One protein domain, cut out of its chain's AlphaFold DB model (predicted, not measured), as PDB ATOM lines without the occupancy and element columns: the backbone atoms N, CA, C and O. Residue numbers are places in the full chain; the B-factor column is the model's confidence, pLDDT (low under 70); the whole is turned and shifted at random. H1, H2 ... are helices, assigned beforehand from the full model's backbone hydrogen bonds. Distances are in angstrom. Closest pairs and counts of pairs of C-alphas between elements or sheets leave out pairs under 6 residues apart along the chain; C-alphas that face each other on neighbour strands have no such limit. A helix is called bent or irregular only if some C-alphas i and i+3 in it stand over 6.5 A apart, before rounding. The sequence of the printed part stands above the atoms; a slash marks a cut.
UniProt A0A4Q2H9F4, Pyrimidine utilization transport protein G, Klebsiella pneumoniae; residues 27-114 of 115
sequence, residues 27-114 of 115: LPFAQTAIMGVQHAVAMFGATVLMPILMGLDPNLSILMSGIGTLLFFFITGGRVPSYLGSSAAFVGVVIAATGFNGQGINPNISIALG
ATOM      1  N   LEU A  27     -64.283 -24.587  -8.237       70.12
ATOM      2  CA  LEU A  27     -65.647 -24.427  -8.727       70.12
ATOM      3  C   LEU A  27     -66.048 -25.646  -9.583       70.12
ATOM      4  O   LEU A  27     -65.183 -26.414 -10.029       70.12
ATOM      5  N   PRO A  28     -67.346 -25.818  -9.887       79.19
ATOM      6  CA  PRO A  28     -67.794 -26.738 -10.926       79.19
ATOM      7  C   PRO A  28     -66.943 -26.602 -12.195       79.19
ATOM      8  O   PRO A  28     -66.576 -25.494 -12.590       79.19
ATOM      9  N   PHE A  29     -66.632 -27.725 -12.845       77.25
ATOM     10  CA  PHE A  29     -65.684 -27.775 -13.967       77.25
ATOM     11  C   PHE A  29     -65.979 -26.734 -15.060       77.25
ATOM     12  O   PHE A  29     -65.064 -26.060 -15.525       77.25
ATOM     13  N   ALA A  30     -67.255 -26.537 -15.405       80.19
ATOM     14  CA  ALA A  30     -67.675 -25.543 -16.391       80.19
ATOM     15  C   ALA A  30     -67.339 -24.099 -15.973       80.19
ATOM     16  O   ALA A  30     -66.825 -23.328 -16.778       80.19
ATOM     17  N   GLN A  31     -67.576 -23.735 -14.709       78.69
ATOM     18  CA  GLN A  31     -67.236 -22.404 -14.192       78.69
ATOM     19  C   GLN A  31     -65.721 -22.214 -14.089       78.69
ATOM     20  O   GLN A  31     -65.215 -21.166 -14.481       78.69
ATOM     21  N   THR A  32     -64.989 -23.239 -13.643       81.12
ATOM     22  CA  THR A  32     -63.518 -23.212 -13.608       81.12
ATOM     23  C   THR A  32     -62.933 -23.005 -15.009       81.12
ATOM     24  O   THR A  32     -62.030 -22.190 -15.185       81.12
ATOM     25  N   ALA A  33     -63.480 -23.685 -16.021       80.75
ATOM     26  CA  ALA A  33     -63.055 -23.520 -17.408       80.75
ATOM     27  C   ALA A  33     -63.310 -22.094 -17.923       80.75
ATOM     28  O   ALA A  33     -62.416 -21.494 -18.514       80.75
ATOM     29  N   ILE A  34     -64.489 -21.520 -17.655       86.75
ATOM     30  CA  ILE A  34     -64.825 -20.146 -18.065       86.75
ATOM     31  C   ILE A  34     -63.892 -19.125 -17.400       86.75
ATOM     32  O   ILE A  34     -63.344 -18.270 -18.094       86.75
ATOM     33  N   MET A  35     -63.651 -19.243 -16.090       84.19
ATOM     34  CA  MET A  35     -62.717 -18.367 -15.367       84.19
ATOM     35  C   MET A  35     -61.287 -18.486 -15.915       84.19
ATOM     36  O   MET A  35     -60.595 -17.481 -16.074       84.19
ATOM     37  N   GLY A  36     -60.855 -19.704 -16.262       82.69
ATOM     38  CA  GLY A  36     -59.561 -19.944 -16.903       82.69
ATOM     39  C   GLY A  36     -59.448 -19.271 -18.273       82.69
ATOM     40  O   GLY A  36     -58.440 -18.626 -18.556       82.69
ATOM     41  N   VAL A  37     -60.498 -19.350 -19.100       85.38
ATOM     42  CA  VAL A  37     -60.552 -18.648 -20.393       85.38
ATOM     43  C   VAL A  37     -60.498 -17.135 -20.193       85.38
ATOM     44  O   VAL A  37     -59.722 -16.463 -20.868       85.38
ATOM     45  N   GLN A  38     -61.259 -16.590 -19.242       88.44
ATOM     46  CA  GLN A  38     -61.213 -15.160 -18.920       88.44
ATOM     47  C   GLN A  38     -59.807 -14.721 -18.495       88.44
ATOM     48  O   GLN A  38     -59.321 -13.690 -18.959       88.44
ATOM     49  N   HIS A  39     -59.129 -15.521 -17.670       85.00
ATOM     50  CA  HIS A  39     -57.757 -15.241 -17.256       85.00
ATOM     51  C   HIS A  39     -56.772 -15.293 -18.434       85.00
ATOM     52  O   HIS A  39     -55.952 -14.389 -18.589       85.00
ATOM     53  N   ALA A  40     -56.887 -16.294 -19.310       83.56
ATOM     54  CA  ALA A  40     -56.050 -16.402 -20.503       83.56
ATOM     55  C   ALA A  40     -56.236 -15.201 -21.447       83.56
ATOM     56  O   ALA A  40     -55.253 -14.638 -21.924       83.56
ATOM     57  N   VAL A  41     -57.480 -14.761 -21.669       85.44
ATOM     58  CA  VAL A  41     -57.786 -13.568 -22.478       85.44
ATOM     59  C   VAL A  41     -57.227 -12.298 -21.831       85.44
ATOM     60  O   VAL A  41     -56.680 -11.450 -22.531       85.44
ATOM     61  N   ALA A  42     -57.296 -12.175 -20.503       86.31
ATOM     62  CA  ALA A  42     -56.719 -11.036 -19.791       86.31
ATOM     63  C   ALA A  42     -55.184 -10.971 -19.937       86.31
ATOM     64  O   ALA A  42     -54.629  -9.896 -20.166       86.31
ATOM     65  N   MET A  43     -54.498 -12.115 -19.863       85.81
ATOM     66  CA  MET A  43     -53.034 -12.195 -19.989       85.81
ATOM     67  C   MET A  43     -52.539 -12.135 -21.445       85.81
ATOM     68  O   MET A  43     -51.364 -11.838 -21.696       85.81
ATOM     69  N   PHE A  44     -53.421 -12.375 -22.420       83.56
ATOM     70  CA  PHE A  44     -53.100 -12.367 -23.850       83.56
ATOM     71  C   PHE A  44     -52.501 -11.035 -24.314       83.56
ATOM     72  O   PHE A  44     -51.513 -11.028 -25.048       83.56
ATOM     73  N   GLY A  45     -53.048  -9.910 -23.841       81.69
ATOM     74  CA  GLY A  45     -52.612  -8.575 -24.259       81.69
ATOM     75  C   GLY A  45     -51.116  -8.348 -24.034       81.69
ATOM     76  O   GLY A  45     -50.401  -8.000 -24.969       81.69
ATOM     77  N   ALA A  46     -50.617  -8.622 -22.826       79.75
ATOM     78  CA  ALA A  46     -49.191  -8.490 -22.516       79.75
ATOM     79  C   ALA A  46     -48.334  -9.538 -23.249       79.75
ATOM     80  O   ALA A  46     -47.242  -9.229 -23.728       79.75
ATOM     81  N   THR A  47     -48.851 -10.762 -23.375       83.88
ATOM     82  CA  THR A  47     -48.135 -11.893 -23.980       83.88
ATOM     83  C   THR A  47     -47.911 -11.711 -25.479       83.88
ATOM     84  O   THR A  47     -46.893 -12.177 -25.977       83.88
ATOM     85  N   VAL A  48     -48.792 -10.990 -26.181       84.06
ATOM     86  CA  VAL A  48     -48.666 -10.691 -27.621       84.06
ATOM     87  C   VAL A  48     -48.028  -9.335 -27.889       84.06
ATOM     88  O   VAL A  48     -47.180  -9.221 -28.773       84.06
ATOM     89  N   LEU A  49     -48.396  -8.308 -27.122       83.50
ATOM     90  CA  LEU A  49     -47.911  -6.950 -27.352       83.50
ATOM     91  C   LEU A  49     -46.393  -6.845 -27.171       83.50
ATOM     92  O   LEU A  49     -45.721  -6.200 -27.968       83.50
ATOM     93  N   MET A  50     -45.836  -7.489 -26.144       83.38
ATOM     94  CA  MET A  50     -44.406  -7.370 -25.851       83.38
ATOM     95  C   MET A  50     -43.502  -8.035 -26.896       83.38
ATOM     96  O   MET A  50     -42.562  -7.377 -27.335       83.38
ATOM     97  N   PRO A  51     -43.770  -9.270 -27.360       82.00
ATOM     98  CA  PRO A  51     -43.037  -9.855 -28.479       82.00
ATOM     99  C   PRO A  51     -43.085  -9.004 -29.741       82.00
ATOM    100  O   PRO A  51     -42.051  -8.814 -30.371       82.00
ATOM    101  N   ILE A  52     -44.246  -8.426 -30.070       82.19
ATOM    102  CA  ILE A  52     -44.376  -7.529 -31.226       82.19
ATOM    103  C   ILE A  52     -43.447  -6.317 -31.074       82.19
ATOM    104  O   ILE A  52     -42.745  -5.963 -32.017       82.19
ATOM    105  N   LEU A  53     -43.380  -5.721 -29.879       79.69
ATOM    106  CA  LEU A  53     -42.476  -4.600 -29.598       79.69
ATOM    107  C   LEU A  53     -40.990  -4.992 -29.654       79.69
ATOM    108  O   LEU A  53     -40.152  -4.167 -30.006       79.69
ATOM    109  N   MET A  54     -40.660  -6.244 -29.336       78.81
ATOM    110  CA  MET A  54     -39.306  -6.803 -29.458       78.81
ATOM    111  C   MET A  54     -38.961  -7.242 -30.898       78.81
ATOM    112  O   MET A  54     -37.796  -7.529 -31.189       78.81
ATOM    113  N   GLY A  55     -39.955  -7.309 -31.791       74.62
ATOM    114  CA  GLY A  55     -39.839  -7.858 -33.145       74.62
ATOM    115  C   GLY A  55     -39.732  -9.389 -33.192       74.62
ATOM    116  O   GLY A  55     -39.154  -9.935 -34.133       74.62
ATOM    117  N   LEU A  56     -40.262 -10.073 -32.174       78.25
ATOM    118  CA  LEU A  56     -40.394 -11.530 -32.073       78.25
ATOM    119  C   LEU A  56     -41.726 -12.015 -32.663       78.25
ATOM    120  O   LEU A  56     -42.712 -11.279 -32.689       78.25
ATOM    121  N   ASP A  57     -41.776 -13.285 -33.078       83.00
ATOM    122  CA  ASP A  57     -43.019 -13.905 -33.542       83.00
ATOM    123  C   ASP A  57     -44.021 -14.051 -32.369       83.00
ATOM    124  O   ASP A  57     -43.732 -14.739 -31.373       83.00
ATOM    125  N   PRO A  58     -45.208 -13.419 -32.448       82.00
ATOM    126  CA  PRO A  58     -46.207 -13.493 -31.389       82.00
ATOM    127  C   PRO A  58     -46.817 -14.892 -31.243       82.00
ATOM    128  O   PRO A  58     -47.134 -15.292 -30.125       82.00
ATOM    129  N   ASN A  59     -46.943 -15.667 -32.325       85.25
ATOM    130  CA  ASN A  59     -47.467 -17.034 -32.277       85.25
ATOM    131  C   ASN A  59     -46.520 -17.947 -31.500       85.25
ATOM    132  O   ASN A  59     -46.964 -18.725 -30.654       85.25
ATOM    133  N   LEU A  60     -45.211 -17.813 -31.743       85.00
ATOM    134  CA  LEU A  60     -44.200 -18.552 -30.987       85.00
ATOM    135  C   LEU A  60     -44.225 -18.160 -29.507       85.00
ATOM    136  O   LEU A  60     -44.135 -19.021 -28.634       85.00
ATOM    137  N   SER A  61     -44.400 -16.873 -29.219       86.19
ATOM    138  CA  SER A  61     -44.451 -16.369 -27.845       86.19
ATOM    139  C   SER A  61     -45.680 -16.871 -27.081       86.19
ATOM    140  O   SER A  61     -45.551 -17.287 -25.930       86.19
ATOM    141  N   ILE A  62     -46.855 -16.918 -27.723       87.12
ATOM    142  CA  ILE A  62     -48.069 -17.520 -27.145       87.12
ATOM    143  C   ILE A  62     -47.847 -19.014 -26.879       87.12
ATOM    144  O   ILE A  62     -48.179 -19.503 -25.798       87.12
ATOM    145  N   LEU A  63     -47.265 -19.739 -27.840       88.38
ATOM    146  CA  LEU A  63     -46.979 -21.166 -27.691       88.38
ATOM    147  C   LEU A  63     -46.030 -21.423 -26.512       88.38
ATOM    148  O   LEU A  63     -46.315 -22.275 -25.671       88.38
ATOM    149  N   MET A  64     -44.932 -20.667 -26.418       87.88
ATOM    150  CA  MET A  64     -43.955 -20.799 -25.334       87.88
ATOM    151  C   MET A  64     -44.536 -20.394 -23.977       87.88
ATOM    152  O   MET A  64     -44.271 -21.066 -22.983       87.88
ATOM    153  N   SER A  65     -45.376 -19.359 -23.927       84.88
ATOM    154  CA  SER A  65     -46.108 -18.964 -22.718       84.88
ATOM    155  C   SER A  65     -47.047 -20.076 -22.228       84.88
ATOM    156  O   SER A  65     -47.048 -20.414 -21.039       84.88
ATOM    157  N   GLY A  66     -47.790 -20.715 -23.139       84.75
ATOM    158  CA  GLY A  66     -48.650 -21.855 -22.818       84.75
ATOM    159  C   GLY A  66     -47.863 -23.069 -22.319       84.75
ATOM    160  O   GLY A  66     -48.184 -23.624 -21.267       84.75
ATOM    161  N   ILE A  67     -46.793 -23.445 -23.026       88.50
ATOM    162  CA  ILE A  67     -45.912 -24.555 -22.627       88.50
ATOM    163  C   ILE A  67     -45.264 -24.270 -21.271       88.50
ATOM    164  O   ILE A  67     -45.281 -25.132 -20.394       88.50
ATOM    165  N   GLY A  68     -44.740 -23.061 -21.068       85.88
ATOM    166  CA  GLY A  68     -44.141 -22.641 -19.806       85.88
ATOM    167  C   GLY A  68     -45.138 -22.725 -18.657       85.88
ATOM    168  O   GLY A  68     -44.810 -23.265 -17.605       85.88
ATOM    169  N   THR A  69     -46.368 -22.254 -18.866       86.12
ATOM    170  CA  THR A  69     -47.436 -22.309 -17.858       86.12
ATOM    171  C   THR A  69     -47.770 -23.755 -17.474       86.12
ATOM    172  O   THR A  69     -47.843 -24.073 -16.287       86.12
ATOM    173  N   LEU A  70     -47.898 -24.661 -18.451       85.06
ATOM    174  CA  LEU A  70     -48.129 -26.089 -18.194       85.06
ATOM    175  C   LEU A  70     -46.948 -26.749 -17.473       85.06
ATOM    176  O   LEU A  70     -47.144 -27.536 -16.546       85.06
ATOM    177  N   LEU A  71     -45.722 -26.413 -17.871       86.31
ATOM    178  CA  LEU A  71     -44.502 -26.948 -17.280       86.31
ATOM    179  C   LEU A  71     -44.314 -26.451 -15.840       86.31
ATOM    180  O   LEU A  71     -44.018 -27.248 -14.953       86.31
ATOM    181  N   PHE A  72     -44.570 -25.170 -15.574       84.62
ATOM    182  CA  PHE A  72     -44.578 -24.602 -14.224       84.62
ATOM    183  C   PHE A  72     -45.635 -25.265 -13.345       84.62
ATOM    184  O   PHE A  72     -45.352 -25.645 -12.208       84.62
ATOM    185  N   PHE A  73     -46.839 -25.455 -13.880       82.38
ATOM    186  CA  PHE A  73     -47.916 -26.131 -13.172       82.38
ATOM    187  C   PHE A  73     -47.552 -27.583 -12.822       82.38
ATOM    188  O   PHE A  73     -47.790 -28.035 -11.700       82.38
ATOM    189  N   PHE A  74     -46.907 -28.298 -13.748       83.50
ATOM    190  CA  PHE A  74     -46.428 -29.659 -13.520       83.50
ATOM    191  C   PHE A  74     -45.306 -29.715 -12.469       83.50
ATOM    192  O   PHE A  74     -45.370 -30.529 -11.548       83.50
ATOM    193  N   ILE A  75     -44.317 -28.818 -12.551       83.81
ATOM    194  CA  ILE A  75     -43.193 -28.747 -11.600       83.81
ATOM    195  C   ILE A  75     -43.665 -28.351 -10.195       83.81
ATOM    196  O   ILE A  75     -43.184 -28.900  -9.206       83.81
ATOM    197  N   THR A  76     -44.625 -27.429 -10.084       78.62
ATOM    198  CA  THR A  76     -45.193 -27.006  -8.791       78.62
ATOM    199  C   THR A  76     -46.208 -27.997  -8.214       78.62
ATOM    200  O   THR A  76     -46.752 -27.760  -7.131       78.62
ATOM    201  N   GLY A  77     -46.470 -29.113  -8.904       71.00
ATOM    202  CA  GLY A  77     -47.414 -30.134  -8.456       71.00
ATOM    203  C   GLY A  77     -48.845 -29.609  -8.348       71.00
ATOM    204  O   GLY A  77     -49.573 -30.006  -7.445       71.00
ATOM    205  N   GLY A  78     -49.232 -28.662  -9.207       69.56
ATOM    206  CA  GLY A  78     -50.580 -28.096  -9.264       69.56
ATOM    207  C   GLY A  78     -51.017 -27.269  -8.048       69.56
ATOM    208  O   GLY A  78     -52.205 -26.991  -7.895       69.56
ATOM    209  N   ARG A  79     -50.075 -26.873  -7.181       64.38
ATOM    210  CA  ARG A  79     -50.340 -26.057  -5.982       64.38
ATOM    211  C   ARG A  79     -50.373 -24.556  -6.244       64.38
ATOM    212  O   ARG A  79     -50.982 -23.828  -5.469       64.38
ATOM    213  N   VAL A  80     -49.692 -24.091  -7.293       70.25
ATOM    214  CA  VAL A  80     -49.562 -22.661  -7.590       70.25
ATOM    215  C   VAL A  80     -50.228 -22.364  -8.934       70.25
ATOM    216  O   VAL A  80     -49.673 -22.713  -9.978       70.25
ATOM    217  N   PRO A  81     -51.403 -21.712  -8.940       68.31
ATOM    218  CA  PRO A  81     -52.037 -21.254 -10.167       68.31
ATOM    219  C   PRO A  81     -51.313 -19.993 -10.656       68.31
ATOM    220  O   PRO A  81     -51.629 -18.881 -10.241       68.31
ATOM    221  N   SER A  82     -50.302 -20.161 -11.509       77.62
ATOM    222  CA  SER A  82     -49.571 -19.046 -12.123       77.62
ATOM    223  C   SER A  82     -49.593 -19.160 -13.640       77.62
ATOM    224  O   SER A  82     -49.378 -20.245 -14.175       77.62
ATOM    225  N   TYR A  83     -49.838 -18.036 -14.317       74.81
ATOM    226  CA  TYR A  83     -49.716 -17.893 -15.765       74.81
ATOM    227  C   TYR A  83     -48.421 -17.149 -16.093       74.81
ATOM    228  O   TYR A  83     -48.178 -16.054 -15.579       74.81
ATOM    229  N   LEU A  84     -47.598 -17.723 -16.969       77.62
ATOM    230  CA  LEU A  84     -46.314 -17.146 -17.361       77.62
ATOM    231  C   LEU A  84     -46.475 -16.342 -18.656       77.62
ATOM    232  O   LEU A  84     -46.567 -16.916 -19.738       77.62
ATOM    233  N   GLY A  85     -46.519 -15.014 -18.543       75.12
ATOM    234  CA  GLY A  85     -46.577 -14.090 -19.681       75.12
ATOM    235  C   GLY A  85     -45.212 -13.534 -20.104       75.12
ATOM    236  O   GLY A  85     -44.199 -13.727 -19.428       75.12
ATOM    237  N   SER A  86     -45.204 -12.792 -21.213       77.44
ATOM    238  CA  SER A  86     -44.036 -12.026 -21.671       77.44
ATOM    239  C   SER A  86     -43.696 -10.896 -20.689       77.44
ATOM    240  O   SER A  86     -44.590 -10.233 -20.164       77.44
ATOM    241  N   SER A  87     -42.403 -10.676 -20.428       78.06
ATOM    242  CA  SER A  87     -41.931  -9.696 -19.440       78.06
ATOM    243  C   SER A  87     -41.522  -8.366 -20.081       78.06
ATOM    244  O   SER A  87     -40.654  -8.319 -20.957       78.06
ATOM    245  N   ALA A  88     -42.106  -7.267 -19.588       77.88
ATOM    246  CA  ALA A  88     -41.885  -5.911 -20.108       77.88
ATOM    247  C   ALA A  88     -40.436  -5.453 -19.947       77.88
ATOM    248  O   ALA A  88     -39.932  -4.665 -20.743       77.88
ATOM    249  N   ALA A  89     -39.767  -5.970 -18.913       80.50
ATOM    250  CA  ALA A  89     -38.404  -5.598 -18.563       80.50
ATOM    251  C   ALA A  89     -37.407  -5.913 -19.688       80.50
ATOM    252  O   ALA A  89     -36.404  -5.220 -19.833       80.50
ATOM    253  N   PHE A  90     -37.701  -6.917 -20.519       77.25
ATOM    254  CA  PHE A  90     -36.820  -7.316 -21.614       77.25
ATOM    255  C   PHE A  90     -36.985  -6.462 -22.873       77.25
ATOM    256  O   PHE A  90     -36.099  -6.484 -23.719       77.25
ATOM    257  N   VAL A  91     -38.057  -5.667 -22.999       78.88
ATOM    258  CA  VAL A  91     -38.326  -4.895 -24.227       78.88
ATOM    259  C   VAL A  91     -37.198  -3.893 -24.476       78.88
ATOM    260  O   VAL A  91     -36.628  -3.859 -25.562       78.88
ATOM    261  N   GLY A  92     -36.820  -3.132 -23.444       79.50
ATOM    262  CA  GLY A  92     -35.734  -2.155 -23.538       79.50
ATOM    263  C   GLY A  92     -34.368  -2.796 -23.790       79.50
ATOM    264  O   GLY A  92     -33.586  -2.266 -24.573       79.50
ATOM    265  N   VAL A  93     -34.100  -3.955 -23.180       81.56
ATOM    266  CA  VAL A  93     -32.833  -4.686 -23.354       81.56
ATOM    267  C   VAL A  93     -32.701  -5.212 -24.782       81.56
ATOM    268  O   VAL A  93     -31.658  -5.016 -25.402       81.56
ATOM    269  N   VAL A  94     -33.759  -5.822 -25.328       81.56
ATOM    270  CA  VAL A  94     -33.764  -6.336 -26.706       81.56
ATOM    271  C   VAL A  94     -33.605  -5.190 -27.700       81.56
ATOM    272  O   VAL A  94     -32.723  -5.255 -28.549       81.56
ATOM    273  N   ILE A  95     -34.375  -4.106 -27.557       79.31
ATOM    274  CA  ILE A  95     -34.279  -2.935 -28.443       79.31
ATOM    275  C   ILE A  95     -32.867  -2.332 -28.425       79.31
ATOM    276  O   ILE A  95     -32.310  -2.062 -29.492       79.31
ATOM    277  N   ALA A  96     -32.277  -2.160 -27.238       80.94
ATOM    278  CA  ALA A  96     -30.931  -1.616 -27.086       80.94
ATOM    279  C   ALA A  96     -29.852  -2.536 -27.682       80.94
ATOM    280  O   ALA A  96     -28.908  -2.043 -28.294       80.94
ATOM    281  N   ALA A  97     -29.999  -3.857 -27.535       80.62
ATOM    282  CA  ALA A  97     -29.039  -4.831 -28.046       80.62
ATOM    283  C   ALA A  97     -29.100  -4.996 -29.574       80.62
ATOM    284  O   ALA A  97     -28.066  -5.164 -30.214       80.62
ATOM    285  N   THR A  98     -30.292  -4.946 -30.174       75.56
ATOM    286  CA  THR A  98     -30.477  -5.221 -31.612       75.56
ATOM    287  C   THR A  98     -30.564  -3.965 -32.480       75.56
ATOM    288  O   THR A  98     -30.618  -4.080 -33.705       75.56
ATOM    289  N   GLY A  99     -30.648  -2.778 -31.867       72.25
ATOM    290  CA  GLY A  99     -30.889  -1.513 -32.573       72.25
ATOM    291  C   GLY A  99     -32.246  -1.476 -33.282       72.25
ATOM    292  O   GLY A  99     -32.371  -0.911 -34.368       72.25
ATOM    293  N   PHE A 100     -33.255  -2.149 -32.719       75.00
ATOM    294  CA  PHE A 100     -34.550  -2.333 -33.375       75.00
ATOM    295  C   PHE A 100     -35.422  -1.079 -33.246       75.00
ATOM    296  O   PHE A 100     -35.653  -0.585 -32.149       75.00
ATOM    297  N   ASN A 101     -35.950  -0.584 -34.367       67.69
ATOM    298  CA  ASN A 101     -36.742   0.653 -34.411       67.69
ATOM    299  C   ASN A 101     -38.243   0.451 -34.109       67.69
ATOM    300  O   ASN A 101     -39.039   1.364 -34.312       67.69
ATOM    301  N   GLY A 102     -38.655  -0.734 -33.641       63.38
ATOM    302  CA  GLY A 102     -40.045  -0.994 -33.247       63.38
ATOM    303  C   GLY A 102     -41.003  -1.333 -34.398       63.38
ATOM    304  O   GLY A 102     -42.213  -1.332 -34.187       63.38
ATOM    305  N   GLN A 103     -40.501  -1.614 -35.608       62.78
ATOM    306  CA  GLN A 103     -41.326  -1.978 -36.768       62.78
ATOM    307  C   GLN A 103     -40.835  -3.262 -37.449       62.78
ATOM    308  O   GLN A 103     -39.689  -3.343 -37.885       62.78
ATOM    309  N   GLY A 104     -41.738  -4.236 -37.592       67.25
ATOM    310  CA  GLY A 104     -41.495  -5.492 -38.310       67.25
ATOM    311  C   GLY A 104     -40.871  -6.603 -37.460       67.25
ATOM    312  O   GLY A 104     -40.859  -6.544 -36.236       67.25
ATOM    313  N   ILE A 105     -40.383  -7.653 -38.119       66.31
ATOM    314  CA  ILE A 105     -39.610  -8.717 -37.467       66.31
ATOM    315  C   ILE A 105     -38.171  -8.220 -37.319       66.31
ATOM    316  O   ILE A 105     -37.614  -7.664 -38.264       66.31
ATOM    317  N   ASN A 106     -37.574  -8.406 -36.145       69.56
ATOM    318  CA  ASN A 106     -36.225  -7.936 -35.851       69.56
ATOM    319  C   ASN A 106     -35.177  -8.824 -36.553       69.56
ATOM    320  O   ASN A 106     -34.996  -9.975 -36.150       69.56
ATOM    321  N   PRO A 107     -34.456  -8.326 -37.577       69.56
ATOM    322  CA  PRO A 107     -33.483  -9.136 -38.315       69.56
ATOM    323  C   PRO A 107     -32.241  -9.482 -37.477       69.56
ATOM    324  O   PRO A 107     -31.530 -10.426 -37.799       69.56
ATOM    325  N   ASN A 108     -32.004  -8.748 -36.384       73.44
ATOM    326  CA  ASN A 108     -30.855  -8.902 -35.493       73.44
ATOM    327  C   ASN A 108     -31.212  -9.658 -34.201       73.44
ATOM    328  O   ASN A 108     -30.479  -9.579 -33.215       73.44
ATOM    329  N   ILE A 109     -32.337 -10.381 -34.176       73.38
ATOM    330  CA  ILE A 109     -32.811 -11.071 -32.971       73.38
ATOM    331  C   ILE A 109     -31.798 -12.094 -32.430       73.38
ATOM    332  O   ILE A 109     -31.727 -12.290 -31.220       73.38
ATOM    333  N   SER A 110     -30.966 -12.695 -33.290       72.69
ATOM    334  CA  SER A 110     -29.903 -13.626 -32.879       72.69
ATOM    335  C   SER A 110     -28.940 -13.006 -31.864       72.69
ATOM    336  O   SER A 110     -28.554 -13.661 -30.902       72.69
ATOM    337  N   ILE A 111     -28.647 -11.709 -31.991       75.31
ATOM    338  CA  ILE A 111     -27.771 -10.972 -31.069       75.31
ATOM    339  C   ILE A 111     -28.407 -10.875 -29.675       75.31
ATOM    340  O   ILE A 111     -27.720 -11.038 -28.669       75.31
ATOM    341  N   ALA A 112     -29.726 -10.675 -29.595       71.19
ATOM    342  CA  ALA A 112     -30.453 -10.681 -28.322       71.19
ATOM    343  C   ALA A 112     -30.621 -12.089 -27.727       71.19
ATOM    344  O   ALA A 112     -30.801 -12.224 -26.518       71.19
ATOM    345  N   LEU A 113     -30.554 -13.129 -28.561       74.81
ATOM    346  CA  LEU A 113     -30.610 -14.532 -28.143       74.81
ATOM    347  C   LEU A 113     -29.237 -15.097 -27.739       74.81
ATOM    348  O   LEU A 113     -29.177 -16.227 -27.258       74.81
ATOM    349  N   GLY A 114     -28.160 -14.315 -27.874       71.50
ATOM    350  CA  GLY A 114     -26.814 -14.683 -27.424       71.50
ATOM    351  C   GLY A 114     -25.815 -15.059 -28.523       71.50
ATOM    352  O   GLY A 114     -24.713 -15.480 -28.172       71.50
TER     353      GLY A 114
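This is residues 27 to 114 of the 115 residues of the protein "Pyrimidine utilization transport protein G" of Klebsiella pneumoniae (UniProt A0A4Q2H9F4). A long, bent helix, H1, runs along one side, and H2 folds back from its far end at a steep angle, making an open V with H1. H3 packs on the end of H1b, the second arm of H1, near Met 54 and runs the same way, and the short H4 packs on H3; at the opposite end of the rod residues 28 to 34 stick out. The printed part has 88 residues with four named helices in the order H1, H2, H3, H4 and no named strand; its class is all helix. It is loose, with a radius of gyration of the C-alphas of 15.4 A and spans of 49 by 24 by 18 A.

H1, residues 29 to 54, begins at C-alpha 29 (-65.684, -27.775, -13.967). It was assigned as one helix by its hydrogen bonds but is bent, C-alphas 42 and 45 being 6.5 A apart. Its arms are H1a, residues 29 to 42, 19.9 A long, and H1b, residues 45 to 54, 14.4 A long. H2, residues 58 to 75, is 25.2 A long. H3, residues 89 to 98, is 15.3 A long and only just irregular, with C-alphas 89 and 92 6.6 A apart. H4, residues 109 to 112, ends at C-alpha 112 (-30.453, -10.681, -28.322).

H1a and H1b stand at a shallow tilt of 33 degrees, only just short of steep. H1b touches residues 58 to 65 of H2 alone, closest at the C-alphas of Val 48 and Pro 58, 5.3 A, with a steep tilt of 56 degrees, opposite ways. H1b touches H3, closest at the C-alphas of Met 54 and Val 91, 5.7 A, with a shallow tilt of 19 degrees, the same way. H3 touches H4, closest at the C-alphas of Val 94 and Ala 112, 5.7 A. H1a and H2 are apart, and so are H2 and H3. In H1a and H2 every O i to N i+4 pair is within hydrogen-bond range; H1b and H3 each have 5 of 6, and H4 is too short for such a pair.

The C-alphas of Pro 28 and Gly 99, the two farthest apart, are 49.7 A apart. The printed part has no cut. H2 to H3 is a long link, residues 76 to 88. The mean pLDDT of the printed part is 79.1; residues 78 to 79, 81 and 101 to 107 are under 70.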